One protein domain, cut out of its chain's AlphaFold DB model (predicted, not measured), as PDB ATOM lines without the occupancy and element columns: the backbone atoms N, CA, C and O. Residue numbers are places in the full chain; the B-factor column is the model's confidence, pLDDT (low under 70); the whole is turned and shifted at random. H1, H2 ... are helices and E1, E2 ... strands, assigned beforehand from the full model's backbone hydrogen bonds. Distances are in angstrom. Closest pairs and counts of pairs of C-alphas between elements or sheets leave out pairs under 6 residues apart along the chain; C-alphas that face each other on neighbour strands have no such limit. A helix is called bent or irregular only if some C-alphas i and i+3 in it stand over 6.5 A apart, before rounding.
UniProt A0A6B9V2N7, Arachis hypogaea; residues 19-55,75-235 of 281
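What this domain is: This is residues 19 to 55 and 75 to 235 of the 281 residues of a protein of Arachis hypogaea (UniProt A0A6B9V2N7). A strongly twisted five-stranded sheet forms the core of a three-layer body: H5 and H6 cover one face, H2 packs on the other, and H1 packs on H5. Residues 47 to 55 stick out as a free arm. The printed part has 198 residues with seven named helices and five named strands, in the order H1 E1 H2 E2 H3 H4 H5 E3 H6 E4 E5 H7; under half of the residues are in named elements, and the class is mixed. The sheet runs E2 E1 E3 E4 E5 and is mixed, with E4 and E5 antiparallel. The whole is compact, with a radius of gyration of the C-alphas of 17.9 A, yet elongated, spanning 67 by 41 by 38 A.

Where its parts are: Find C-alpha 19 at (260.655, -32.587, 49.388), where H1, residues 19 to 27, begins. Past the cut, E1, residues 83 to 88, starts at (260.489, -31.581, 28.748) and runs 16.3 A. Next come H2, residues 101 to 114, 20.5 A; E2, residues 121 to 124; H3, residues 132 to 137; H4, residues 149 to 162, 21.2 A; and H5, residues 175 to 188, 20.0 A. Then read E3, residues 192 to 196; H6, residues 200 to 205; E4, residues 210 to 216, 19.4 A; E5, residues 221 to 225; and H7, residues 227 to 234, ending at (240.531, -46.066, 37.829). H4 is irregular, with C-alphas 150 and 153 7.6 A apart, and H6 only just, with C-alphas 201 and 204 6.8 A apart.

How they stand to each other: In the sheet, look for N 122 and O 85 at 2.8 A between parallel E2 and E1, N 86 and O 194 at 2.9 A between parallel E1 and E3, and N 195 and O 211 at 2.8 A between parallel E3 and E4. The hairpin E4 and E5 has N 214 and O 223 at 2.8 A. E1, H2, E2 and E3, H6, E4 are strand-helix-strand units, parallel neighbour strands with a helix between, with right-handed crossovers. H5 lies over E1 and E3 at a height of 8.4 A; on the same face, H6 lies over E4 at 8.9 A. H2 is on the opposite face, its Leu 110 closest to E5 at Arg 221, C-alphas 6.8 A apart. H1 touches H5, C-alphas of Gly 22 and Gly 184 at 6.0 A, a shallow tilt of 13 degrees, opposite ways. H4 is close to H2 but not clearly touching, C-alphas of Leu 101 and His 151 at 7.5 A. H7 is close to H6 but not clearly touching, C-alphas of Lys 203 and Tyr 230 at 7.8 A; H3 is not on the sheet and touches no helix. Every O i to N i+4 pair is within hydrogen-bond range in H1, H3, H5 and H7, against 9 of 10 in H2, 6 of 10 in H4 and 0 of 2 in H6, where 2 of 3 O i to N i+3 pairs are.

The domain as a whole: The C-alphas of Ala 55 and Pro 139, the two farthest apart, are 70.0 A apart. Residues 56 to 74 are not printed, and C-alphas 55 and 75 stand 34.8 A apart across the cut. The links E1 to H2, H3 to H4 and H4 to H5 are long. The model's pLDDT is under 70 at residues 19 to 55, 75 to 79 and 146 to 172.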
ATOM      1  N   LEU A  19     260.106 -31.370  48.792       30.73
ATOM      2  CA  LEU A  19     260.655 -32.587  49.388       30.73
ATOM      3  C   LEU A  19     259.723 -33.786  49.207       30.73
ATOM      4  O   LEU A  19     260.216 -34.876  48.956       30.73
ATOM      5  N   LEU A  20     258.404 -33.570  49.218       32.78
ATOM      6  CA  LEU A  20     257.427 -34.651  49.095       32.78
ATOM      7  C   LEU A  20     257.444 -35.334  47.719       32.78
ATOM      8  O   LEU A  20     257.244 -36.535  47.655       32.78
ATOM      9  N   ALA A  21     257.715 -34.629  46.615       35.72
ATOM     10  CA  ALA A  21     257.707 -35.248  45.282       35.72
ATOM     11  C   ALA A  21     258.957 -36.112  45.018       35.72
ATOM     12  O   ALA A  21     258.843 -37.217  44.484       35.72
ATOM     13  N   GLY A  22     260.136 -35.630  45.435       31.42
ATOM     14  CA  GLY A  22     261.393 -36.379  45.350       31.42
ATOM     15  C   GLY A  22     261.466 -37.523  46.365       31.42
ATOM     16  O   GLY A  22     261.922 -38.614  46.029       31.42
ATOM     17  N   SER A  23     260.939 -37.324  47.583       35.53
ATOM     18  CA  SER A  23     260.870 -38.384  48.593       35.53
ATOM     19  C   SER A  23     259.845 -39.456  48.239       35.53
ATOM     20  O   SER A  23     260.105 -40.615  48.513       35.53
ATOM     21  N   TYR A  24     258.724 -39.116  47.592       37.81
ATOM     22  CA  TYR A  24     257.684 -40.085  47.230       37.81
ATOM     23  C   TYR A  24     258.123 -41.032  46.103       37.81
ATOM     24  O   TYR A  24     257.907 -42.239  46.189       37.81
ATOM     25  N   LEU A  25     258.810 -40.513  45.076       37.16
ATOM     26  CA  LEU A  25     259.405 -41.347  44.021       37.16
ATOM     27  C   LEU A  25     260.552 -42.224  44.551       37.16
ATOM     28  O   LEU A  25     260.736 -43.335  44.065       37.16
ATOM     29  N   ALA A  26     261.278 -41.762  45.577       32.81
ATOM     30  CA  ALA A  26     262.329 -42.533  46.238       32.81
ATOM     31  C   ALA A  26     261.799 -43.546  47.280       32.81
ATOM     32  O   ALA A  26     262.389 -44.609  47.449       32.81
ATOM     33  N   GLN A  27     260.693 -43.251  47.975       34.00
ATOM     34  CA  GLN A  27     260.120 -44.097  49.037       34.00
ATOM     35  C   GLN A  27     259.328 -45.293  48.499       34.00
ATOM     36  O   GLN A  27     259.232 -46.308  49.183       34.00
ATOM     37  N   HIS A  28     258.810 -45.220  47.270       37.03
ATOM     38  CA  HIS A  28     258.053 -46.318  46.656       37.03
ATOM     39  C   HIS A  28     258.895 -47.277  45.799       37.03
ATOM     40  O   HIS A  28     258.361 -48.226  45.227       37.03
ATOM     41  N   CYS A  29     260.223 -47.138  45.831       34.22
ATOM     42  CA  CYS A  29     261.183 -48.179  45.453       34.22
ATOM     43  C   CYS A  29     261.211 -49.347  46.472       34.22
ATOM     44  O   CYS A  29     262.271 -49.876  46.788       34.22
ATOM     45  N   PHE A  30     260.062 -49.778  47.008       31.05
ATOM     46  CA  PHE A  30     259.985 -50.816  48.050       31.05
ATOM     47  C   PHE A  30     260.384 -52.216  47.535       31.05
ATOM     48  O   PHE A  30     260.693 -53.109  48.315       31.05
ATOM     49  N   TRP A  31     260.460 -52.395  46.210       27.64
ATOM     50  CA  TRP A  31     261.068 -53.564  45.553       27.64
ATOM     51  C   TRP A  31     262.548 -53.376  45.182       27.64
ATOM     52  O   TRP A  31     263.121 -54.183  44.454       27.64
ATOM     53  N   CYS A  32     263.184 -52.316  45.683       32.41
ATOM     54  CA  CYS A  32     264.572 -51.974  45.417       32.41
ATOM     55  C   CYS A  32     265.380 -52.017  46.723       32.41
ATOM     56  O   CYS A  32     265.808 -50.999  47.254       32.41
ATOM     57  N   SER A  33     265.634 -53.226  47.232       24.69
ATOM     58  CA  SER A  33     266.830 -53.477  48.058       24.69
ATOM     59  C   SER A  33     268.023 -53.860  47.175       24.69
ATOM     60  O   SER A  33     268.848 -54.698  47.533       24.69
ATOM     61  N   CYS A  34     268.124 -53.252  45.992       28.39
ATOM     62  CA  CYS A  34     269.337 -53.290  45.195       28.39
ATOM     63  C   CYS A  34     270.161 -52.060  45.580       28.39
ATOM     64  O   CYS A  34     269.726 -50.933  45.363       28.39
ATOM     65  N   ASN A  35     271.350 -52.280  46.150       25.02
ATOM     66  CA  ASN A  35     272.389 -51.261  46.315       25.02
ATOM     67  C   ASN A  35     272.797 -50.725  44.929       25.02
ATOM     68  O   ASN A  35     273.809 -51.130  44.358       25.02
ATOM     69  N   PHE A  36     271.984 -49.839  44.358       29.66
ATOM     70  CA  PHE A  36     272.312 -49.102  43.152       29.66
ATOM     71  C   PHE A  36     273.225 -47.950  43.564       29.66
ATOM     72  O   PHE A  36     272.810 -47.018  44.251       29.66
ATOM     73  N   ASN A  37     274.497 -48.040  43.184       26.81
ATOM     74  CA  ASN A  37     275.444 -46.948  43.357       26.81
ATOM     75  C   ASN A  37     274.971 -45.787  42.451       26.81
ATOM     76  O   ASN A  37     274.940 -45.965  41.232       26.81
ATOM     77  N   PRO A  38     274.550 -44.625  42.987       30.80
ATOM     78  CA  PRO A  38     273.775 -43.619  42.250       30.80
ATOM     79  C   PRO A  38     274.606 -42.789  41.251       30.80
ATOM     80  O   PRO A  38     274.226 -41.685  40.869       30.80
ATOM     81  N   THR A  39     275.749 -43.292  40.791       30.33
ATOM     82  CA  THR A  39     276.745 -42.553  40.006       30.33
ATOM     83  C   THR A  39     276.421 -42.405  38.515       30.33
ATOM     84  O   THR A  39     277.314 -42.104  37.723       30.33
ATOM     85  N   VAL A  40     275.156 -42.522  38.099       34.62
ATOM     86  CA  VAL A  40     274.745 -42.088  36.752       34.62
ATOM     87  C   VAL A  40     274.556 -40.569  36.767       34.62
ATOM     88  O   VAL A  40     273.461 -40.040  36.944       34.62
ATOM     89  N   SER A  41     275.656 -39.834  36.600       28.33
ATOM     90  CA  SER A  41     275.619 -38.378  36.477       28.33
ATOM     91  C   SER A  41     275.074 -37.970  35.103       28.33
ATOM     92  O   SER A  41     275.792 -37.966  34.103       28.33
ATOM     93  N   LEU A  42     273.800 -37.582  35.041       33.34
ATOM     94  CA  LEU A  42     273.207 -36.965  33.852       33.34
ATOM     95  C   LEU A  42     273.699 -35.522  33.676       33.34
ATOM     96  O   LEU A  42     273.133 -34.577  34.243       33.34
ATOM     97  N   SER A  43     274.724 -35.341  32.843       27.02
ATOM     98  CA  SER A  43     275.099 -34.042  32.286       27.02
ATOM     99  C   SER A  43     274.169 -33.695  31.117       27.02
ATOM    100  O   SER A  43     274.411 -34.073  29.970       27.02
ATOM    101  N   VAL A  44     273.079 -32.978  31.399       29.92
ATOM    102  CA  VAL A  44     272.199 -32.422  30.359       29.92
ATOM    103  C   VAL A  44     272.903 -31.215  29.737       29.92
ATOM    104  O   VAL A  44     272.900 -30.118  30.293       29.92
ATOM    105  N   VAL A  45     273.531 -31.404  28.576       25.83
ATOM    106  CA  VAL A  45     274.167 -30.308  27.832       25.83
ATOM    107  C   VAL A  45     273.083 -29.470  27.145       25.83
ATOM    108  O   VAL A  45     272.619 -29.802  26.058       25.83
ATOM    109  N   SER A  46     272.680 -28.351  27.755       25.61
ATOM    110  CA  SER A  46     271.954 -27.289  27.042       25.61
ATOM    111  C   SER A  46     272.949 -26.485  26.203       25.61
ATOM    112  O   SER A  46     273.769 -25.752  26.753       25.61
ATOM    113  N   ARG A  47     272.881 -26.571  24.869       28.50
ATOM    114  CA  ARG A  47     273.600 -25.614  24.013       28.50
ATOM    115  C   ARG A  47     272.820 -24.302  23.930       28.50
ATOM    116  O   ARG A  47     271.666 -24.291  23.508       28.50
ATOM    117  N   LYS A  48     273.480 -23.186  24.261       25.78
ATOM    118  CA  LYS A  48     273.104 -21.861  23.746       25.78
ATOM    119  C   LYS A  48     273.407 -21.856  22.247       25.78
ATOM    120  O   LYS A  48     274.567 -21.958  21.858       25.78
ATOM    121  N   ILE A  49     272.379 -21.752  21.413       27.09
ATOM    122  CA  ILE A  49     272.563 -21.433  19.995       27.09
ATOM    123  C   ILE A  49     272.936 -19.949  19.935       27.09
ATOM    124  O   ILE A  49     272.142 -19.091  20.323       27.09
ATOM    125  N   GLN A  50     274.165 -19.647  19.513       26.05
ATOM    126  CA  GLN A  50     274.564 -18.285  19.169       26.05
ATOM    127  C   GLN A  50     273.721 -17.830  17.974       26.05
ATOM    128  O   GLN A  50     273.711 -18.481  16.930       26.05
ATOM    129  N   LYS A  51     272.982 -16.729  18.142       25.59
ATOM    130  CA  LYS A  51     272.335 -16.039  17.023       25.59
ATOM    131  C   LYS A  51     273.438 -15.470  16.121       25.59
ATOM    132  O   LYS A  51     274.306 -14.778  16.655       25.59
ATOM    133  N   PRO A  52     273.424 -15.703  14.800       25.53
ATOM    134  CA  PRO A  52     274.282 -14.940  13.909       25.53
ATOM    135  C   PRO A  52     273.824 -13.476  13.900       25.53
ATOM    136  O   PRO A  52     272.629 -13.180  13.824       25.53
ATOM    137  N   ALA A  53     274.794 -12.574  14.048       28.58
ATOM    138  CA  ALA A  53     274.606 -11.136  13.995       28.58
ATOM    139  C   ALA A  53     274.262 -10.659  12.570       28.58
ATOM    140  O   ALA A  53     274.637 -11.257  11.566       28.58
ATOM    141  N   THR A  54     273.502  -9.574  12.561       27.84
ATOM    142  CA  THR A  54     272.760  -8.863  11.514       27.84
ATOM    143  C   THR A  54     273.589  -8.296  10.353       27.84
ATOM    144  O   THR A  54     274.692  -7.813  10.582       27.84
ATOM    145  N   ALA A  55     272.967  -8.132   9.174       26.95
ATOM    146  CA  ALA A  55     273.113  -6.909   8.370       26.95
ATOM    147  C   ALA A  55     271.856  -6.619   7.516       26.95
ATOM    148  O   ALA A  55     271.381  -7.459   6.756       26.95
ATOM    149  N   GLY A  75     247.577 -12.465  31.863       29.91
ATOM    150  CA  GLY A  75     248.162 -13.781  31.686       29.91
ATOM    151  C   GLY A  75     249.502 -13.810  32.402       29.91
ATOM    152  O   GLY A  75     250.493 -13.316  31.869       29.91
ATOM    153  N   HIS A  76     249.558 -14.401  33.597       35.06
ATOM    154  CA  HIS A  76     250.829 -14.875  34.137       35.06
ATOM    155  C   HIS A  76     251.441 -15.818  33.099       35.06
ATOM    156  O   HIS A  76     250.991 -16.952  32.927       35.06
ATOM    157  N   ASN A  77     252.442 -15.327  32.374       37.44
ATOM    158  CA  ASN A  77     253.167 -16.077  31.365       37.44
ATOM    159  C   ASN A  77     254.056 -17.087  32.111       37.44
ATOM    160  O   ASN A  77     255.244 -16.851  32.319       37.44
ATOM    161  N   LYS A  78     253.460 -18.170  32.637       55.22
ATOM    162  CA  LYS A  78     254.204 -19.280  33.242       55.22
ATOM    163  C   LYS A  78     255.081 -19.852  32.138       55.22
ATOM    164  O   LYS A  78     254.586 -20.526  31.233       55.22
ATOM    165  N   GLU A  79     256.366 -19.532  32.203       65.56
ATOM    166  CA  GLU A  79     257.374 -20.027  31.280       65.56
ATOM    167  C   GLU A  79     257.227 -21.552  31.171       65.56
ATOM    168  O   GLU A  79     257.179 -22.265  32.179       65.56
ATOM    169  N   LYS A  80     257.029 -22.062  29.949       78.19
ATOM    170  CA  LYS A  80     256.777 -23.492  29.742       78.19
ATOM    171  C   LYS A  80     258.016 -24.268  30.181       78.19
ATOM    172  O   LYS A  80     259.061 -24.166  29.540       78.19
ATOM    173  N   LYS A  81     257.888 -25.063  31.250       87.12
ATOM    174  CA  LYS A  81     258.940 -25.991  31.689       87.12
ATOM    175  C   LYS A  81     259.396 -26.849  30.505       87.12
ATOM    176  O   LYS A  81     258.562 -27.394  29.776       87.12
ATOM    177  N   LYS A  82     260.713 -26.977  30.336       92.25
ATOM    178  CA  LYS A  82     261.314 -27.878  29.342       92.25
ATOM    179  C   LYS A  82     260.920 -29.322  29.645       92.25
ATOM    180  O   LYS A  82     260.706 -29.667  30.807       92.25
ATOM    181  N   ARG A  83     260.840 -30.163  28.615       93.25
ATOM    182  CA  ARG A  83     260.489 -31.581  28.748       93.25
ATOM    183  C   ARG A  83     261.697 -32.459  28.455       93.25
ATOM    184  O   ARG A  83     262.547 -32.081  27.657       93.25
ATOM    185  N   ALA A  84     261.747 -33.627  29.078       93.38
ATOM    186  CA  ALA A  84     262.625 -34.717  28.685       93.38
ATOM    187  C   ALA A  84     261.803 -35.996  28.529       93.38
ATOM    188  O   ALA A  84     260.854 -36.236  29.281       93.38
ATOM    189  N   PHE A  85     262.168 -36.793  27.533       94.12
ATOM    190  CA  PHE A  85     261.498 -38.041  27.213       94.12
ATOM    191  C   PHE A  85     262.341 -39.235  27.647       94.12
ATOM    192  O   PHE A  85     263.548 -39.264  27.399       94.12
ATOM    193  N   PHE A  86     261.685 -40.240  28.218       94.12
ATOM    194  CA  PHE A  86     262.261 -41.559  28.457       94.12
ATOM    195  C   PHE A  86     261.553 -42.581  27.580       94.12
ATOM    196  O   PHE A  86     260.344 -42.741  27.699       94.12
ATOM    197  N   LEU A  87     262.278 -43.239  26.682       93.38
ATOM    198  CA  LEU A  87     261.730 -44.224  25.752       93.38
ATOM    199  C   LEU A  87     262.056 -45.632  26.244       93.38
ATOM    200  O   LEU A  87     263.212 -46.042  26.212       93.38
ATOM    201  N   ASP A  88     261.042 -46.370  26.672       92.56
ATOM    202  CA  ASP A  88     261.178 -47.777  27.036       92.56
ATOM    203  C   ASP A  88     261.222 -48.629  25.760       92.56
ATOM    204  O   ASP A  88     260.241 -48.755  25.022       92.56
ATOM    205  N   VAL A  89     262.406 -49.150  25.443       88.69
ATOM    206  CA  VAL A  89     262.691 -49.789  24.152       88.69
ATOM    207  C   VAL A  89     262.089 -51.187  24.065       88.69
ATOM    208  O   VAL A  89     261.651 -51.612  22.991       88.69
ATOM    209  N   ASN A  90     262.073 -51.909  25.180       86.50
ATOM    210  CA  ASN A  90     261.755 -53.330  25.227       86.50
ATOM    211  C   ASN A  90     260.373 -53.664  24.656       86.50
ATOM    212  O   ASN A  90     260.317 -54.460  23.711       86.50
ATOM    213  N   PRO A  91     259.267 -53.054  25.115       88.56
ATOM    214  CA  PRO A  91     257.943 -53.388  24.599       88.56
ATOM    215  C   PRO A  91     257.742 -52.975  23.132       88.56
ATOM    216  O   PRO A  91     256.924 -53.569  22.432       88.56
ATOM    217  N   LEU A  92     258.513 -52.010  22.621       89.44
ATOM    218  CA  LEU A  92     258.424 -51.551  21.226       89.44
ATOM    219  C   LEU A  92     259.053 -52.528  20.228       89.44
ATOM    220  O   LEU A  92     258.835 -52.414  19.021       89.44
ATOM    221  N   CYS A  93     259.828 -53.497  20.717       86.75
ATOM    222  CA  CYS A  93     260.461 -54.521  19.894       86.75
ATOM    223  C   CYS A  93     259.524 -55.682  19.533       86.75
ATOM    224  O   CYS A  93     259.943 -56.604  18.831       86.75
ATOM    225  N   TYR A  94     258.277 -55.659  20.000       83.81
ATOM    226  CA  TYR A  94     257.321 -56.742  19.812       83.81
ATOM    227  C   TYR A  94     256.119 -56.302  18.964       83.81
ATOM    228  O   TYR A  94     255.798 -55.117  18.842       83.81
ATOM    229  N   GLU A  95     255.460 -57.282  18.352       82.50
ATOM    230  CA  GLU A  95     254.116 -57.171  17.787       82.50
ATOM    231  C   GLU A  95     253.295 -58.332  18.365       82.50
ATOM    232  O   GLU A  95     253.538 -59.508  18.073       82.50
ATOM    233  N   GLY A  96     252.397 -58.009  19.302       79.88
ATOM    234  CA  GLY A  96     251.850 -59.006  20.224       79.88
ATOM    235  C   GLY A  96     252.967 -59.648  21.054       79.88
ATOM    236  O   GLY A  96     253.796 -58.949  21.627       79.88
ATOM    237  N   SER A  97     253.029 -60.980  21.079       74.56
ATOM    238  CA  SER A  97     254.080 -61.728  21.795       74.56
ATOM    239  C   SER A  97     255.316 -62.028  20.939       74.56
ATOM    240  O   SER A  97     256.255 -62.670  21.414       74.56
ATOM    241  N   LYS A  98     255.323 -61.624  19.660       78.88
ATOM    242  CA  LYS A  98     256.395 -61.969  18.720       78.88
ATOM    243  C   LYS A  98     257.415 -60.835  18.621       78.88
ATOM    244  O   LYS A  98     257.027 -59.708  18.321       78.88
ATOM    245  N   PRO A  99     258.709 -61.114  18.830       79.88
ATOM    246  CA  PRO A  99     259.743 -60.115  18.629       79.88
ATOM    247  C   PRO A  99     259.949 -59.810  17.141       79.88
ATOM    248  O   PRO A  99     260.182 -60.720  16.344       79.88
ATOM    249  N   ILE A 100     259.907 -58.531  16.766       81.81
ATOM    250  CA  ILE A 100     260.095 -58.061  15.389       81.81
ATOM    251  C   ILE A 100     260.982 -56.815  15.405       81.81
ATOM    252  O   ILE A 100     260.562 -55.736  15.820       81.81
ATOM    253  N   LEU A 101     262.199 -56.936  14.868       72.12
ATOM    254  CA  LEU A 101     263.189 -55.850  14.838       72.12
ATOM    255  C   LEU A 101     262.659 -54.571  14.160       72.12
ATOM    256  O   LEU A 101     262.890 -53.461  14.638       72.12
ATOM    257  N   ASN A 102     261.897 -54.728  13.075       83.12
ATOM    258  CA  ASN A 102     261.297 -53.609  12.344       83.12
ATOM    259  C   ASN A 102     260.203 -52.882  13.146       83.12
ATOM    260  O   ASN A 102     259.922 -51.719  12.855       83.12
ATOM    261  N   SER A 103     259.607 -53.531  14.158       86.88
ATOM    262  CA  SER A 103     258.593 -52.905  15.014       86.88
ATOM    263  C   SER A 103     259.190 -51.716  15.762       86.88
ATOM    264  O   SER A 103     258.633 -50.617  15.715       86.88
ATOM    265  N   PHE A 104     260.388 -51.887  16.329       86.88
ATOM    266  CA  PHE A 104     261.075 -50.813  17.042       86.88
ATOM    267  C   PHE A 104     261.374 -49.619  16.132       86.88
ATOM    268  O   PHE A 104     261.041 -48.490  16.478       86.88
ATOM    269  N   LEU A 105     261.964 -49.852  14.952       86.50
ATOM    270  CA  LEU A 105     262.316 -48.765  14.028       86.50
ATOM    271  C   LEU A 105     261.079 -47.982  13.570       86.50
ATOM    272  O   LEU A 105     261.120 -46.754  13.488       86.50
ATOM    273  N   ARG A 106     259.962 -48.681  13.330       90.62
ATOM    274  CA  ARG A 106     258.667 -48.064  13.021       90.62
ATOM    275  C   ARG A 106     258.201 -47.168  14.169       90.62
ATOM    276  O   ARG A 106     257.894 -46.001  13.936       90.62
ATOM    277  N   TRP A 107     258.174 -47.684  15.398       92.31
ATOM    278  CA  TRP A 107     257.728 -46.919  16.565       92.31
ATOM    279  C   TRP A 107     258.634 -45.739  16.892       92.31
ATOM    280  O   TRP A 107     258.126 -44.660  17.195       92.31
ATOM    281  N   LEU A 108     259.949 -45.911  16.763       89.94
ATOM    282  CA  LEU A 108     260.933 -44.850  16.939       89.94
ATOM    283  C   LEU A 108     260.742 -43.736  15.900       89.94
ATOM    284  O   LEU A 108     260.722 -42.563  16.263       89.94
ATOM    285  N   SER A 109     260.542 -44.085  14.626       90.00
ATOM    286  CA  SER A 109     260.272 -43.108  13.562       90.00
ATOM    287  C   SER A 109     258.987 -42.315  13.827       90.00
ATOM    288  O   SER A 109     258.978 -41.083  13.760       90.00
ATOM    289  N   LEU A 110     257.907 -42.998  14.225       93.12
ATOM    290  CA  LEU A 110     256.656 -42.341  14.616       93.12
ATOM    291  C   LEU A 110     256.842 -41.459  15.856       93.12
ATOM    292  O   LEU A 110     256.304 -40.361  15.914       93.12
ATOM    293  N   PHE A 111     257.628 -41.899  16.835       93.19
ATOM    294  CA  PHE A 111     257.882 -41.136  18.052       93.19
ATOM    295  C   PHE A 111     258.626 -39.825  17.760       93.19
ATOM    296  O   PHE A 111     258.199 -38.754  18.194       93.19
ATOM    297  N   LEU A 112     259.705 -39.890  16.976       89.88
ATOM    298  CA  LEU A 112     260.509 -38.718  16.613       89.88
ATOM    299  C   LEU A 112     259.769 -37.759  15.664       89.88
ATOM    300  O   LEU A 112     260.035 -36.559  15.656       89.88
ATOM    301  N   SER A 113     258.822 -38.267  14.870       89.31
ATOM    302  CA  SER A 113     258.027 -37.441  13.952       89.31
ATOM    303  C   SER A 113     256.742 -36.878  14.560       89.31
ATOM    304  O   SER A 113     256.300 -35.826  14.113       89.31
ATOM    305  N   GLN A 114     256.129 -37.539  15.547       91.06
ATOM    306  CA  GLN A 114     254.820 -37.147  16.096       91.06
ATOM    307  C   GLN A 114     254.888 -36.588  17.520       91.06
ATOM    308  O   GLN A 114     253.967 -35.888  17.939       91.06
ATOM    309  N   VAL A 115     255.918 -36.945  18.295       91.50
ATOM    310  CA  VAL A 115     255.943 -36.709  19.746       91.50
ATOM    311  C   VAL A 115     257.103 -35.813  20.160       91.50
ATOM    312  O   VAL A 115     256.877 -34.777  20.790       91.50
ATOM    313  N   SER A 116     258.335 -36.203  19.827       88.38
ATOM    314  CA  SER A 116     259.536 -35.463  20.215       88.38
ATOM    315  C   SER A 116     260.334 -35.023  18.995       88.38
ATOM    316  O   SER A 116     261.054 -35.816  18.397       88.38
ATOM    317  N   HIS A 117     260.223 -33.736  18.656       81.75
ATOM    318  CA  HIS A 117     260.958 -33.137  17.539       81.75
ATOM    319  C   HIS A 117     262.340 -32.610  17.950       81.75
ATOM    320  O   HIS A 117     263.309 -32.743  17.206       81.75
ATOM    321  N   THR A 118     262.426 -31.961  19.115       82.50
ATOM    322  CA  THR A 118     263.624 -31.225  19.564       82.50
ATOM    323  C   THR A 118     263.969 -31.445  21.035       82.50
ATOM    324  O   THR A 118     265.070 -31.088  21.462       82.50
ATOM    325  N   ASP A 119     263.048 -32.014  21.813       88.69
ATOM    326  CA  ASP A 119     263.248 -32.289  23.231       88.69
ATOM    327  C   ASP A 119     264.213 -33.486  23.410       88.69
ATOM    328  O   ASP A 119     264.232 -34.400  22.578       88.69
ATOM    329  N   PRO A 120     265.033 -33.519  24.478       88.88
ATOM    330  CA  PRO A 120     265.944 -34.631  24.740       88.88
ATOM    331  C   PRO A 120     265.185 -35.945  24.974       88.88
ATOM    332  O   PRO A 120     264.180 -35.970  25.684       88.88
ATOM    333  N   VAL A 121     265.704 -37.038  24.405       88.62
ATOM    334  CA  VAL A 121     265.138 -38.392  24.501       88.62
ATOM    335  C   VAL A 121     266.219 -39.351  24.987       88.62
ATOM    336  O   VAL A 121     267.213 -39.554  24.298       88.62
ATOM    337  N   ILE A 122     266.003 -39.973  26.140       88.44
ATOM    338  CA  ILE A 122     266.850 -41.038  26.679       88.44
ATOM    339  C   ILE A 122     266.099 -42.344  26.458       88.44
ATOM    340  O   ILE A 122     264.976 -42.464  26.935       88.44
ATOM    341  N   ALA A 123     266.669 -43.313  25.744       87.31
ATOM    342  CA  ALA A 123     266.016 -44.611  25.626       87.31
ATOM    343  C   ALA A 123     266.671 -45.644  26.526       87.31
ATOM    344  O   ALA A 123     267.889 -45.786  26.571       87.31
ATOM    345  N   VAL A 124     265.828 -46.380  27.222       86.62
ATOM    346  CA  VAL A 124     266.223 -47.316  28.255       86.62
ATOM    347  C   VAL A 124     265.867 -48.714  27.784       86.62
ATOM    348  O   VAL A 124     264.837 -48.925  27.143       86.62
ATOM    349  N   VAL A 125     266.765 -49.652  28.049       84.12
ATOM    350  CA  VAL A 125     266.657 -51.036  27.604       84.12
ATOM    351  C   VAL A 125     266.867 -51.924  28.825       84.12
ATOM    352  O   VAL A 125     267.737 -51.619  29.637       84.12
ATOM    353  N   ASP A 126     266.103 -53.008  28.968       83.00
ATOM    354  CA  ASP A 126     266.311 -53.920  30.101       83.00
ATOM    355  C   ASP A 126     267.730 -54.503  30.074       83.00
ATOM    356  O   ASP A 126     268.208 -54.991  29.043       83.00
ATOM    357  N   GLY A 127     268.379 -54.507  31.238       79.44
ATOM    358  CA  GLY A 127     269.610 -55.253  31.457       79.44
ATOM    359  C   GLY A 127     269.374 -56.767  31.412       79.44
ATOM    360  O   GLY A 127     268.337 -57.267  31.845       79.44
ATOM    361  N   GLU A 128     270.375 -57.519  30.950       74.38
ATOM    362  CA  GLU A 128     270.310 -58.985  30.798       74.38
ATOM    363  C   GLU A 128     269.911 -59.721  32.087       74.38
ATOM    364  O   GLU A 128     269.173 -60.714  32.056       74.38
ATOM    365  N   ARG A 129     270.387 -59.189  33.216       75.69
ATOM    366  CA  ARG A 129     270.195 -59.713  34.570       75.69
ATOM    367  C   ARG A 129     269.178 -58.910  35.386       75.69
ATOM    368  O   ARG A 129     268.998 -59.181  36.567       75.69
ATOM    369  N   GLY A 130     268.491 -57.942  34.770       76.06
ATOM    370  CA  GLY A 130     267.625 -56.998  35.485       76.06
ATOM    371  C   GLY A 130     266.514 -57.679  36.289       76.06
ATOM    372  O   GLY A 130     266.182 -57.241  37.385       76.06
ATOM    373  N   SER A 131     265.982 -58.799  35.794       84.12
ATOM    374  CA  SER A 131     264.893 -59.524  36.453       84.12
ATOM    375  C   SER A 131     265.344 -60.561  37.488       84.12
ATOM    376  O   SER A 131     264.486 -61.203  38.084       84.12
ATOM    377  N   GLU A 132     266.645 -60.793  37.699       85.62
ATOM    378  CA  GLU A 132     267.122 -61.904  38.545       85.62
ATOM    379  C   GLU A 132     266.643 -61.795  39.993       85.62
ATOM    380  O   GLU A 132     266.139 -62.771  40.547       85.62
ATOM    381  N   HIS A 133     266.734 -60.602  40.586       88.38
ATOM    382  CA  HIS A 133     266.247 -60.364  41.945       88.38
ATOM    383  C   HIS A 133     264.742 -60.645  42.058       88.38
ATOM    384  O   HIS A 133     264.290 -61.334  42.971       88.38
ATOM    385  N   ARG A 134     263.978 -60.180  41.063       90.38
ATOM    386  CA  ARG A 134     262.525 -60.354  40.968       90.38
ATOM    387  C   ARG A 134     262.123 -61.827  40.851       90.38
ATOM    388  O   ARG A 134     261.212 -62.268  41.541       90.38
ATOM    389  N   ILE A 135     262.846 -62.594  40.033       90.62
ATOM    390  CA  ILE A 135     262.658 -64.043  39.860       90.62
ATOM    391  C   ILE A 135     263.028 -64.807  41.135       90.62
ATOM    392  O   ILE A 135     262.364 -65.781  41.479       90.62
ATOM    393  N   HIS A 136     264.069 -64.377  41.854       92.06
ATOM    394  CA  HIS A 136     264.454 -65.003  43.118       92.06
ATOM    395  C   HIS A 136     263.360 -64.858  44.188       92.06
ATOM    396  O   HIS A 136     263.074 -65.820  44.897       92.06
ATOM    397  N   LEU A 137     262.726 -63.684  44.274       92.31
ATOM    398  CA  LEU A 137     261.595 -63.438  45.178       92.31
ATOM    399  C   LEU A 137     260.313 -64.144  44.721       92.31
ATOM    400  O   LEU A 137     259.556 -64.654  45.545       92.31
ATOM    401  N   LEU A 138     260.060 -64.156  43.412       91.94
ATOM    402  CA  LEU A 138     258.863 -64.726  42.813       91.94
ATOM    403  C   LEU A 138     259.238 -65.527  41.555       91.94
ATOM    404  O   LEU A 138     259.318 -64.954  40.468       91.94
ATOM    405  N   PRO A 139     259.414 -66.859  41.659       93.44
ATOM    406  CA  PRO A 139     259.838 -67.693  40.529       93.44
ATOM    407  C   PRO A 139     258.909 -67.661  39.307       93.44
ATOM    408  O   PRO A 139     259.352 -67.934  38.194       93.44
ATOM    409  N   SER A 140     257.630 -67.311  39.485       91.31
ATOM    410  CA  SER A 140     256.675 -67.140  38.381       91.31
ATOM    411  C   SER A 140     256.860 -65.832  37.600       91.31
ATOM    412  O   SER A 140     256.266 -65.677  36.533       91.31
ATOM    413  N   TYR A 141     257.677 -64.896  38.095       91.69
ATOM    414  CA  TYR A 141     257.831 -63.571  37.505       91.69
ATOM    415  C   TYR A 141     258.375 -63.640  36.075       91.69
ATOM    416  O   TYR A 141     259.505 -64.069  35.835       91.69
ATOM    417  N   LYS A 142     257.561 -63.188  35.112       87.69
ATOM    418  CA  LYS A 142     257.855 -63.167  33.668       87.69
ATOM    419  C   LYS A 142     258.334 -64.519  33.110       87.69
ATOM    420  O   LYS A 142     258.945 -64.545  32.041       87.69
ATOM    421  N   ALA A 143     258.022 -65.638  33.769       87.12
ATOM    422  CA  ALA A 143     258.511 -66.970  33.400       87.12
ATOM    423  C   ALA A 143     258.077 -67.395  31.982       87.12
ATOM    424  O   ALA A 143     258.822 -68.054  31.262       87.12
ATOM    425  N   GLN A 144     256.893 -66.956  31.552       81.81
ATOM    426  CA  GLN A 144     256.320 -67.206  30.227       81.81
ATOM    427  C   GLN A 144     256.867 -66.303  29.105       81.81
ATOM    428  O   GLN A 144     256.496 -66.482  27.944       81.81
ATOM    429  N   ARG A 145     257.697 -65.292  29.408       78.31
ATOM    430  CA  ARG A 145     258.143 -64.316  28.401       78.31
ATOM    431  C   ARG A 145     259.370 -64.814  27.635       78.31
ATOM    432  O   ARG A 145     260.419 -65.100  28.209       78.31
ATOM    433  N   THR A 146     259.288 -64.804  26.307       69.50
ATOM    434  CA  THR A 146     260.446 -65.060  25.438       69.50
ATOM    435  C   THR A 146     261.404 -63.864  25.460       69.50
ATOM    436  O   THR A 146     261.056 -62.770  25.003       69.50
ATOM    437  N   LYS A 147     262.633 -64.066  25.956       65.31
ATOM    438  CA  LYS A 147     263.675 -63.024  26.003       65.31
ATOM    439  C   LYS A 147     264.091 -62.579  24.595       65.31
ATOM    440  O   LYS A 147     264.626 -63.366  23.816       65.31
ATOM    441  N   PHE A 148     263.948 -61.287  24.299       62.66
ATOM    442  CA  PHE A 148     264.418 -60.656  23.057       62.66
ATOM    443  C   PHE A 148     265.888 -60.191  23.138       62.66
ATOM    444  O   PHE A 148     266.266 -59.123  22.671       62.66
ATOM    445  N   MET A 149     266.765 -60.996  23.737       56.56
ATOM    446  CA  MET A 149     268.157 -60.576  23.974       56.56
ATOM    447  C   MET A 149     269.059 -60.699  22.738       56.56
ATOM    448  O   MET A 149     270.080 -60.026  22.640       56.56
ATOM    449  N   ARG A 150     268.685 -61.514  21.742       51.88
ATOM    450  CA  ARG A 150     269.589 -61.854  20.628       51.88
ATOM    451  C   ARG A 150     269.796 -60.731  19.590       51.88
ATOM    452  O   ARG A 150     270.700 -60.847  18.772       51.88
ATOM    453  N   HIS A 151     269.014 -59.644  19.632       54.94
ATOM    454  CA  HIS A 151     269.034 -58.572  18.615       54.94
ATOM    455  C   HIS A 151     269.327 -57.156  19.150       54.94
ATOM    456  O   HIS A 151     269.383 -56.199  18.375       54.94
ATOM    457  N   LEU A 152     269.564 -56.999  20.455       58.66
ATOM    458  CA  LEU A 152     269.812 -55.696  21.090       58.66
ATOM    459  C   LEU A 152     271.090 -55.012  20.573       58.66
ATOM    460  O   LEU A 152     271.113 -53.810  20.313       58.66
ATOM    461  N   SER A 153     272.153 -55.792  20.366       59.38
ATOM    462  CA  SER A 153     273.419 -55.308  19.800       59.38
ATOM    463  C   SER A 153     273.246 -54.802  18.362       59.38
ATOM    464  O   SER A 153     273.910 -53.852  17.941       59.38
ATOM    465  N   SER A 154     272.306 -55.389  17.615       60.75
ATOM    466  CA  SER A 154     271.886 -54.934  16.288       60.75
ATOM    467  C   SER A 154     271.106 -53.618  16.376       60.75
ATOM    468  O   SER A 154     271.372 -52.698  15.605       60.75
ATOM    469  N   LEU A 155     270.203 -53.488  17.355       62.94
ATOM    470  CA  LEU A 155     269.422 -52.273  17.621       62.94
ATOM    471  C   LEU A 155     270.293 -51.078  18.012       62.94
ATOM    472  O   LEU A 155     270.102 -49.979  17.493       62.94
ATOM    473  N   GLN A 156     271.285 -51.279  18.878       61.28
ATOM    474  CA  GLN A 156     272.246 -50.235  19.247       61.28
ATOM    475  C   GLN A 156     273.072 -49.762  18.043       61.28
ATOM    476  O   GLN A 156     273.426 -48.589  17.940       61.28
ATOM    477  N   ARG A 157     273.376 -50.666  17.105       60.44
ATOM    478  CA  ARG A 157     274.125 -50.338  15.886       60.44
ATOM    479  C   ARG A 157     273.255 -49.612  14.854       60.44
ATOM    480  O   ARG A 157     273.732 -48.670  14.232       60.44
ATOM    481  N   LEU A 158     271.989 -50.010  14.717       56.97
ATOM    482  CA  LEU A 158     271.003 -49.385  13.825       56.97
ATOM    483  C   LEU A 158     270.559 -48.002  14.320       56.97
ATOM    484  O   LEU A 158     270.446 -47.070  13.526       56.97
ATOM    485  N   SER A 159     270.366 -47.838  15.631       55.09
ATOM    486  CA  SER A 159     269.993 -46.548  16.229       55.09
ATOM    487  C   SER A 159     271.092 -45.496  16.080       55.09
ATOM    488  O   SER A 159     270.772 -44.345  15.806       55.09
ATOM    489  N   LYS A 160     272.380 -45.871  16.118       55.94
ATOM    490  CA  LYS A 160     273.493 -44.940  15.829       55.94
ATOM    491  C   LYS A 160     273.406 -44.272  14.448       55.94
ATOM    492  O   LYS A 160     273.943 -43.182  14.290       55.94
ATOM    493  N   GLY A 161     272.751 -44.901  13.466       52.97
ATOM    494  CA  GLY A 161     272.558 -44.330  12.126       52.97
ATOM    495  C   GLY A 161     271.406 -43.323  12.025       52.97
ATOM    496  O   GLY A 161     271.441 -42.447  11.169       52.97
ATOM    497  N   TYR A 162     270.410 -43.422  12.910       51.03
ATOM    498  CA  TYR A 162     269.210 -42.572  12.911       51.03
ATOM    499  C   TYR A 162     269.213 -41.503  14.012       51.03
ATOM    500  O   TYR A 162     268.427 -40.560  13.959       51.03
ATOM    501  N   VAL A 163     270.064 -41.647  15.030       47.44
ATOM    502  CA  VAL A 163     269.911 -40.943  16.304       47.44
ATOM    503  C   VAL A 163     271.189 -40.174  16.631       47.44
ATOM    504  O   VAL A 163     272.259 -40.747  16.818       47.44
ATOM    505  N   GLY A 164     271.074 -38.844  16.683       51.09
ATOM    506  CA  GLY A 164     272.156 -37.950  17.097       51.09
ATOM    507  C   GLY A 164     272.590 -38.141  18.561       51.09
ATOM    508  O   GLY A 164     272.095 -39.004  19.278       51.09
ATOM    509  N   LYS A 165     273.503 -37.274  19.026       46.88
ATOM    510  CA  LYS A 165     274.212 -37.306  20.331       46.88
ATOM    511  C   LYS A 165     273.347 -37.329  21.617       46.88
ATOM    512  O   LYS A 165     273.910 -37.226  22.702       46.88
ATOM    513  N   SER A 166     272.024 -37.432  21.530       53.25
ATOM    514  CA  SER A 166     271.102 -37.295  22.669       53.25
ATOM    515  C   SER A 166     270.657 -38.620  23.297       53.25
ATOM    516  O   SER A 166     269.899 -38.588  24.256       53.25
ATOM    517  N   TYR A 167     271.119 -39.764  22.785       51.84
ATOM    518  CA  TYR A 167     270.690 -41.096  23.218       51.84
ATOM    519  C   TYR A 167     271.749 -41.778  24.091       51.84
ATOM    520  O   TYR A 167     272.909 -41.893  23.691       51.84
ATOM    521  N   GLN A 168     271.346 -42.251  25.270       56.69
ATOM    522  CA  GLN A 168     272.162 -43.078  26.163       56.69
ATOM    523  C   GLN A 168     271.406 -44.370  26.451       56.69
ATOM    524  O   GLN A 168     270.232 -44.292  26.789       56.69
ATOM    525  N   VAL A 169     272.073 -45.522  26.326       59.31
ATOM    526  CA  VAL A 169     271.544 -46.820  26.776       59.31
ATOM    527  C   VAL A 169     272.126 -47.118  28.143       59.31
ATOM    528  O   VAL A 169     273.340 -47.040  28.315       59.31
ATOM    529  N   ILE A 170     271.265 -47.489  29.078       63.09
ATOM    530  CA  ILE A 170     271.639 -47.980  30.404       63.09
ATOM    531  C   ILE A 170     271.233 -49.450  30.443       63.09
ATOM    532  O   ILE A 170     270.116 -49.765  30.040       63.09
ATOM    533  N   SER A 171     272.140 -50.340  30.847       59.09
ATOM    534  CA  SER A 171     271.964 -51.785  30.672       59.09
ATOM    535  C   SER A 171     272.526 -52.589  31.842       59.09
ATOM    536  O   SER A 171     273.465 -53.340  31.644       59.09
ATOM    537  N   ASP A 172     271.958 -52.446  33.039       62.91
ATOM    538  CA  ASP A 172     272.322 -53.274  34.212       62.91
ATOM    539  C   ASP A 172     271.136 -53.546  35.156       62.91
ATOM    540  O   ASP A 172     271.233 -54.310  36.113       62.91
ATOM    541  N   SER A 173     269.986 -52.927  34.899       78.94
ATOM    542  CA  SER A 173     268.779 -53.025  35.721       78.94
ATOM    543  C   SER A 173     267.561 -53.069  34.810       78.94
ATOM    544  O   SER A 173     267.693 -52.933  33.589       78.94
ATOM    545  N   MET A 174     266.382 -53.309  35.373       85.56
ATOM    546  CA  MET A 174     265.170 -53.235  34.573       85.56
ATOM    547  C   MET A 174     264.910 -51.798  34.115       85.56
ATOM    548  O   MET A 174     265.246 -50.829  34.804       85.56
ATOM    549  N   ALA A 175     264.369 -51.658  32.906       88.19
ATOM    550  CA  ALA A 175     264.141 -50.362  32.291       88.19
ATOM    551  C   ALA A 175     263.149 -49.523  33.105       88.19
ATOM    552  O   ALA A 175     263.317 -48.311  33.196       88.19
ATOM    553  N   ASP A 176     262.167 -50.166  33.738       90.44
ATOM    554  CA  ASP A 176     261.211 -49.524  34.639       90.44
ATOM    555  C   ASP A 176     261.894 -48.835  35.834       90.44
ATOM    556  O   ASP A 176     261.651 -47.649  36.068       90.44
ATOM    557  N   ASP A 177     262.819 -49.521  36.510       90.06
ATOM    558  CA  ASP A 177     263.583 -49.005  37.652       90.06
ATOM    559  C   ASP A 177     264.465 -47.817  37.248       90.06
ATOM    560  O   ASP A 177     264.517 -46.783  37.927       90.06
ATOM    561  N   VAL A 178     265.147 -47.940  36.106       90.19
ATOM    562  CA  VAL A 178     266.000 -46.873  35.569       90.19
ATOM    563  C   VAL A 178     265.152 -45.659  35.200       90.19
ATOM    564  O   VAL A 178     265.478 -44.544  35.597       90.19
ATOM    565  N   VAL A 179     264.049 -45.849  34.473       92.69
ATOM    566  CA  VAL A 179     263.158 -44.749  34.079       92.69
ATOM    567  C   VAL A 179     262.563 -44.062  35.307       92.69
ATOM    568  O   VAL A 179     262.573 -42.832  35.349       92.69
ATOM    569  N   ALA A 180     262.104 -44.807  36.317       92.81
ATOM    570  CA  ALA A 180     261.577 -44.236  37.558       92.81
ATOM    571  C   ALA A 180     262.631 -43.383  38.285       92.81
ATOM    572  O   ALA A 180     262.373 -42.228  38.636       92.81
ATOM    573  N   THR A 181     263.851 -43.913  38.418       92.38
ATOM    574  CA  THR A 181     264.980 -43.214  39.050       92.38
ATOM    575  C   THR A 181     265.325 -41.925  38.304       92.38
ATOM    576  O   THR A 181     265.440 -40.851  38.901       92.38
ATOM    577  N   LEU A 182     265.464 -42.001  36.979       91.44
ATOM    578  CA  LEU A 182     265.829 -40.848  36.161       91.44
ATOM    579  C   LEU A 182     264.707 -39.809  36.076       91.44
ATOM    580  O   LEU A 182     264.996 -38.613  36.012       91.44
ATOM    581  N   ALA A 183     263.442 -40.235  36.099       93.69
ATOM    582  CA  ALA A 183     262.300 -39.333  36.136       93.69
ATOM    583  C   ALA A 183     262.355 -38.429  37.374       93.69
ATOM    584  O   ALA A 183     262.263 -37.211  37.223       93.69
ATOM    585  N   GLY A 184     262.605 -38.993  38.562       93.00
ATOM    586  CA  GLY A 184     262.795 -38.215  39.793       93.00
ATOM    587  C   GLY A 184     263.915 -37.180  39.662       93.00
ATOM    588  O   GLY A 184     263.693 -35.985  39.848       93.00
ATOM    589  N   GLN A 185     265.093 -37.609  39.197       92.62
ATOM    590  CA  GLN A 185     266.245 -36.716  39.011       92.62
ATOM    591  C   GLN A 185     265.984 -35.573  38.015       92.62
ATOM    592  O   GLN A 185     266.535 -34.476  38.145       92.62
ATOM    593  N   VAL A 186     265.193 -35.823  36.970       92.75
ATOM    594  CA  VAL A 186     264.836 -34.817  35.961       92.75
ATOM    595  C   VAL A 186     263.800 -33.831  36.502       92.75
ATOM    596  O   VAL A 186     263.918 -32.628  36.243       92.75
ATOM    597  N   LEU A 187     262.832 -34.305  37.289       93.81
ATOM    598  CA  LEU A 187     261.858 -33.454  37.976       93.81
ATOM    599  C   LEU A 187     262.540 -32.509  38.971       93.81
ATOM    600  O   LEU A 187     262.239 -31.313  38.971       93.81
ATOM    601  N   ASP A 188     263.519 -33.002  39.734       93.38
ATOM    602  CA  ASP A 188     264.302 -32.194  40.682       93.38
ATOM    603  C   ASP A 188     265.077 -31.065  39.986       93.38
ATOM    604  O   ASP A 188     265.268 -29.980  40.538       93.38
ATOM    605  N   LYS A 189     265.455 -31.275  38.719       92.06
ATOM    606  CA  LYS A 189     266.080 -30.261  37.853       92.06
ATOM    607  C   LYS A 189     265.074 -29.278  37.233       92.06
ATOM    608  O   LYS A 189     265.468 -28.421  36.442       92.06
ATOM    609  N   GLY A 190     263.785 -29.379  37.563       93.06
ATOM    610  CA  GLY A 190     262.723 -28.475  37.110       93.06
ATOM    611  C   GLY A 190     262.169 -28.771  35.713       93.06
ATOM    612  O   GLY A 190     261.436 -27.944  35.160       93.06
ATOM    613  N   PHE A 191     262.504 -29.923  35.132       93.75
ATOM    614  CA  PHE A 191     261.953 -30.372  33.857       93.75
ATOM    615  C   PHE A 191     260.626 -31.103  34.070       93.75
ATOM    616  O   PHE A 191     260.316 -31.580  35.156       93.75
ATOM    617  N   ARG A 192     259.848 -31.205  32.998       95.44
ATOM    618  CA  ARG A 192     258.726 -32.137  32.877       95.44
ATOM    619  C   ARG A 192     259.202 -33.451  32.282       95.44
ATOM    620  O   ARG A 192     260.077 -33.455  31.417       95.44
ATOM    621  N   VAL A 193     258.576 -34.543  32.689       96.38
ATOM    622  CA  VAL A 193     258.918 -35.889  32.236       96.38
ATOM    623  C   VAL A 193     257.802 -36.444  31.362       96.38
ATOM    624  O   VAL A 193     256.620 -36.343  31.695       96.38
ATOM    625  N   VAL A 194     258.179 -37.056  30.242       96.75
ATOM    626  CA  VAL A 194     257.265 -37.860  29.430       96.75
ATOM    627  C   VAL A 194     257.855 -39.248  29.226       96.75
ATOM    628  O   VAL A 194     258.925 -39.398  28.641       96.75
ATOM    629  N   ILE A 195     257.150 -40.271  29.693       97.31
ATOM    630  CA  ILE A 195     257.551 -41.668  29.547       97.31
ATOM    631  C   ILE A 195     256.859 -42.238  28.312       97.31
ATOM    632  O   ILE A 195     255.634 -42.286  28.241       97.31
ATOM    633  N   ALA A 196     257.631 -42.648  27.317       96.25
ATOM    634  CA  ALA A 196     257.155 -43.296  26.110       96.25
ATOM    635  C   ALA A 196     257.231 -44.814  26.282       96.25
ATOM    636  O   ALA A 196     258.268 -45.426  26.032       96.25
ATOM    637  N   SER A 197     256.127 -45.399  26.739       95.12
ATOM    638  CA  SER A 197     255.974 -46.841  26.921       95.12
ATOM    639  C   SER A 197     254.493 -47.236  26.830       95.12
ATOM    640  O   SER A 197     253.635 -46.486  27.305       95.12
ATOM    641  N   PRO A 198     254.156 -48.387  26.221       91.00
ATOM    642  CA  PRO A 198     252.847 -49.011  26.374       91.00
ATOM    643  C   PRO A 198     252.712 -49.778  27.701       91.00
ATOM    644  O   PRO A 198     251.619 -50.260  28.002       91.00
ATOM    645  N   ASP A 199     253.795 -49.928  28.475       89.88
ATOM    646  CA  ASP A 199     253.758 -50.652  29.736       89.88
ATOM    647  C   ASP A 199     252.862 -49.916  30.738       89.88
ATOM    648  O   ASP A 199     252.988 -48.711  30.989       89.88
ATOM    649  N   LYS A 200     251.918 -50.662  31.313       87.50
ATOM    650  CA  LYS A 200     251.023 -50.126  32.329       87.50
ATOM    651  C   LYS A 200     251.800 -49.790  33.594       87.50
ATOM    652  O   LYS A 200     251.318 -48.940  34.333       87.50
ATOM    653  N   ASP A 201     252.942 -50.417  33.863       88.94
ATOM    654  CA  ASP A 201     253.694 -50.301  35.116       88.94
ATOM    655  C   ASP A 201     254.062 -48.865  35.453       88.94
ATOM    656  O   ASP A 201     253.899 -48.461  36.596       88.94
ATOM    657  N   PHE A 202     254.344 -48.032  34.456       93.00
ATOM    658  CA  PHE A 202     254.642 -46.615  34.654       93.00
ATOM    659  C   PHE A 202     253.475 -45.758  35.160       93.00
ATOM    660  O   PHE A 202     253.689 -44.604  35.530       93.00
ATOM    661  N   LYS A 203     252.237 -46.270  35.190       91.44
ATOM    662  CA  LYS A 203     251.059 -45.487  35.609       91.44
ATOM    663  C   LYS A 203     251.190 -44.914  37.016       91.44
ATOM    664  O   LYS A 203     250.704 -43.809  37.231       91.44
ATOM    665  N   HIS A 204     251.877 -45.603  37.927       90.44
ATOM    666  CA  HIS A 204     252.106 -45.108  39.287       90.44
ATOM    667  C   HIS A 204     252.969 -43.831  39.333       90.44
ATOM    668  O   HIS A 204     252.883 -43.073  40.293       90.44
ATOM    669  N   LEU A 205     253.766 -43.556  38.289       92.69
ATOM    670  CA  LEU A 205     254.604 -42.354  38.189       92.69
ATOM    671  C   LEU A 205     253.836 -41.122  37.686       92.69
ATOM    672  O   LEU A 205     254.389 -40.024  37.674       92.69
ATOM    673  N   ILE A 206     252.590 -41.277  37.225       93.06
ATOM    674  CA  ILE A 206     251.816 -40.165  36.661       93.06
ATOM    675  C   ILE A 206     251.534 -39.122  37.742       93.06
ATOM    676  O   ILE A 206     250.920 -39.407  38.769       93.06
ATOM    677  N   PHE A 207     251.896 -37.877  37.448       90.38
ATOM    678  CA  PHE A 207     251.626 -36.727  38.303       90.38
ATOM    679  C   PHE A 207     251.506 -35.447  37.456       90.38
ATOM    680  O   PHE A 207     251.467 -35.514  36.231       90.38
ATOM    681  N   GLU A 208     251.426 -34.265  38.071       89.56
ATOM    682  CA  GLU A 208     251.242 -32.991  37.351       89.56
ATOM    683  C   GLU A 208     252.314 -32.735  36.269       89.56
ATOM    684  O   GLU A 208     251.987 -32.315  35.156       89.56
ATOM    685  N   ASP A 209     253.581 -33.034  36.570       93.81
ATOM    686  CA  ASP A 209     254.718 -32.829  35.662       93.81
ATOM    687  C   ASP A 209     255.228 -34.134  35.009       93.81
ATOM    688  O   ASP A 209     256.266 -34.113  34.340       93.81
ATOM    689  N   VAL A 210     254.496 -35.251  35.152       95.44
ATOM    690  CA  VAL A 210     254.837 -36.559  34.561       95.44
ATOM    691  C   VAL A 210     253.675 -37.090  33.730       95.44
ATOM    692  O   VAL A 210     252.572 -37.303  34.231       95.44
ATOM    693  N   GLN A 211     253.924 -37.349  32.449       95.38
ATOM    694  CA  GLN A 211     252.941 -37.927  31.532       95.38
ATOM    695  C   GLN A 211     253.467 -39.213  30.906       95.38
ATOM    696  O   GLN A 211     254.675 -39.409  30.797       95.38
ATOM    697  N   ILE A 212     252.555 -40.058  30.436       96.94
ATOM    698  CA  ILE A 212     252.900 -41.223  29.622       96.94
ATOM    699  C   ILE A 212     252.440 -40.953  28.195       96.94
ATOM    700  O   ILE A 212     251.404 -40.330  27.966       96.94
ATOM    701  N   VAL A 213     253.193 -41.424  27.216       96.44
ATOM    702  CA  VAL A 213     252.752 -41.506  25.832       96.44
ATOM    703  C   VAL A 213     252.803 -42.970  25.410       96.44
ATOM    704  O   VAL A 213     253.843 -43.616  25.474       96.44
ATOM    705  N   MET A 214     251.649 -43.511  25.027       95.06
ATOM    706  CA  MET A 214     251.478 -44.929  24.714       95.06
ATOM    707  C   MET A 214     251.415 -45.124  23.203       95.06
ATOM    708  O   MET A 214     250.744 -44.362  22.498       95.06
ATOM    709  N   ALA A 215     252.099 -46.151  22.711       92.88
ATOM    710  CA  ALA A 215     251.954 -46.614  21.342       92.88
ATOM    711  C   ALA A 215     250.585 -47.294  21.187       92.88
ATOM    712  O   ALA A 215     250.247 -48.171  21.978       92.88
ATOM    713  N   LEU A 216     249.798 -46.888  20.186       92.44
ATOM    714  CA  LEU A 216     248.512 -47.503  19.840       92.44
ATOM    715  C   LEU A 216     248.643 -48.197  18.476       92.44
ATOM    716  O   LEU A 216     248.515 -47.519  17.447       92.44
ATOM    717  N   PRO A 217     248.955 -49.508  18.437       89.69
ATOM    718  CA  PRO A 217     249.206 -50.239  17.195       89.69
ATOM    719  C   PRO A 217     248.064 -50.151  16.184       89.69
ATOM    720  O   PRO A 217     248.316 -49.959  14.993       89.69
ATOM    721  N   GLU A 218     246.820 -50.199  16.657       90.56
ATOM    722  CA  GLU A 218     245.608 -50.181  15.832       90.56
ATOM    723  C   GLU A 218     245.459 -48.853  15.084       90.56
ATOM    724  O   GLU A 218     244.969 -48.810  13.958       90.56
ATOM    725  N   LEU A 219     245.923 -47.763  15.700       91.94
ATOM    726  CA  LEU A 219     245.848 -46.409  15.153       91.94
ATOM    727  C   LEU A 219     247.174 -45.933  14.546       91.94
ATOM    728  O   LEU A 219     247.240 -44.809  14.053       91.94
ATOM    729  N   ARG A 220     248.230 -46.757  14.607       91.25
ATOM    730  CA  ARG A 220     249.593 -46.447  14.134       91.25
ATOM    731  C   ARG A 220     250.093 -45.070  14.587       91.25
ATOM    732  O   ARG A 220     250.706 -44.328  13.818       91.25
ATOM    733  N   ARG A 221     249.819 -44.717  15.843       94.06
ATOM    734  CA  ARG A 221     250.202 -43.426  16.424       94.06
ATOM    735  C   ARG A 221     250.518 -43.548  17.900       94.06
ATOM    736  O   ARG A 221     250.133 -44.511  18.561       94.06
ATOM    737  N   TRP A 222     251.152 -42.512  18.416       95.31
ATOM    738  CA  TRP A 222     251.303 -42.300  19.845       95.31
ATOM    739  C   TRP A 222     250.098 -41.539  20.417       95.31
ATOM    740  O   TRP A 222     249.447 -40.746  19.728       95.31
ATOM    741  N   SER A 223     249.766 -41.791  21.682       95.44
ATOM    742  CA  SER A 223     248.691 -41.093  22.387       95.44
ATOM    743  C   SER A 223     249.099 -40.763  23.811       95.44
ATOM    744  O   SER A 223     249.562 -41.633  24.545       95.44
ATOM    745  N   PHE A 224     248.897 -39.510  24.216       95.44
ATOM    746  CA  PHE A 224     249.169 -39.089  25.584       95.44
ATOM    747  C   PHE A 224     248.152 -39.688  26.553       95.44
ATOM    748  O   PHE A 224     246.942 -39.616  26.339       95.44
ATOM    749  N   TYR A 225     248.672 -40.223  27.647       94.75
ATOM    750  CA  TYR A 225     247.945 -40.684  28.810       94.75
ATOM    751  C   TYR A 225     248.339 -39.798  29.992       94.75
ATOM    752  O   TYR A 225     249.515 -39.562  30.270       94.75
ATOM    753  N   THR A 226     247.337 -39.229  30.649       93.75
ATOM    754  CA  THR A 226     247.510 -38.134  31.611       93.75
ATOM    755  C   THR A 226     246.852 -38.509  32.926       93.75
ATOM    756  O   THR A 226     246.062 -39.453  32.979       93.75
ATOM    757  N   LEU A 227     247.117 -37.728  33.974       93.56
ATOM    758  CA  LEU A 227     246.462 -37.893  35.270       93.56
ATOM    759  C   LEU A 227     244.932 -37.928  35.152       93.56
ATOM    760  O   LEU A 227     244.286 -38.729  35.819       93.56
ATOM    761  N   LYS A 228     244.353 -37.111  34.262       93.12
ATOM    762  CA  LYS A 228     242.910 -37.122  33.997       93.12
ATOM    763  C   LYS A 228     242.451 -38.482  33.461       93.12
ATOM    764  O   LYS A 228     241.550 -39.075  34.034       93.12
ATOM    765  N   HIS A 229     243.120 -39.002  32.428       93.44
ATOM    766  CA  HIS A 229     242.800 -40.320  31.870       93.44
ATOM    767  C   HIS A 229     242.888 -41.432  32.927       93.44
ATOM    768  O   HIS A 229     242.039 -42.320  32.956       93.44
ATOM    769  N   TYR A 230     243.885 -41.364  33.818       91.81
ATOM    770  CA  TYR A 230     244.009 -42.306  34.928       91.81
ATOM    771  C   TYR A 230     242.825 -42.205  35.897       91.81
ATOM    772  O   TYR A 230     242.177 -43.213  36.178       91.81
ATOM    773  N   LYS A 231     242.497 -40.995  36.368       90.25
ATOM    774  CA  LYS A 231     241.377 -40.775  37.297       90.25
ATOM    775  C   LYS A 231     240.039 -41.203  36.701       90.25
ATOM    776  O   LYS A 231     239.271 -41.866  37.390       90.25
ATOM    777  N   ASP A 232     239.799 -40.909  35.426       91.19
ATOM    778  CA  ASP A 232     238.573 -41.302  34.725       91.19
ATOM    779  C   ASP A 232     238.447 -42.837  34.628       91.19
ATOM    780  O   ASP A 232     237.360 -43.391  34.787       91.19
ATOM    781  N   GLN A 233     239.562 -43.548  34.416       87.12
ATOM    782  CA  GLN A 233     239.574 -45.005  34.251       87.12
ATOM    783  C   GLN A 233     239.558 -45.783  35.578       87.12
ATOM    784  O   GLN A 233     238.924 -46.837  35.673       87.12
ATOM    785  N   TYR A 234     240.304 -45.325  36.583       82.44
ATOM    786  CA  TYR A 234     240.531 -46.066  37.829       82.44
ATOM    787  C   TYR A 234     239.738 -45.508  39.013       82.44
ATOM    788  O   TYR A 234     239.531 -46.222  39.995       82.44
ATOM    789  N   ASN A 235     239.241 -44.270  38.914       85.31
ATOM    790  CA  ASN A 235     238.549 -43.560  39.986       85.31
ATOM    791  C   ASN A 235     239.374 -43.513  41.290       85.31
ATOM    792  O   ASN A 235     238.810 -43.552  42.380       85.31
TER     793      ASN A 235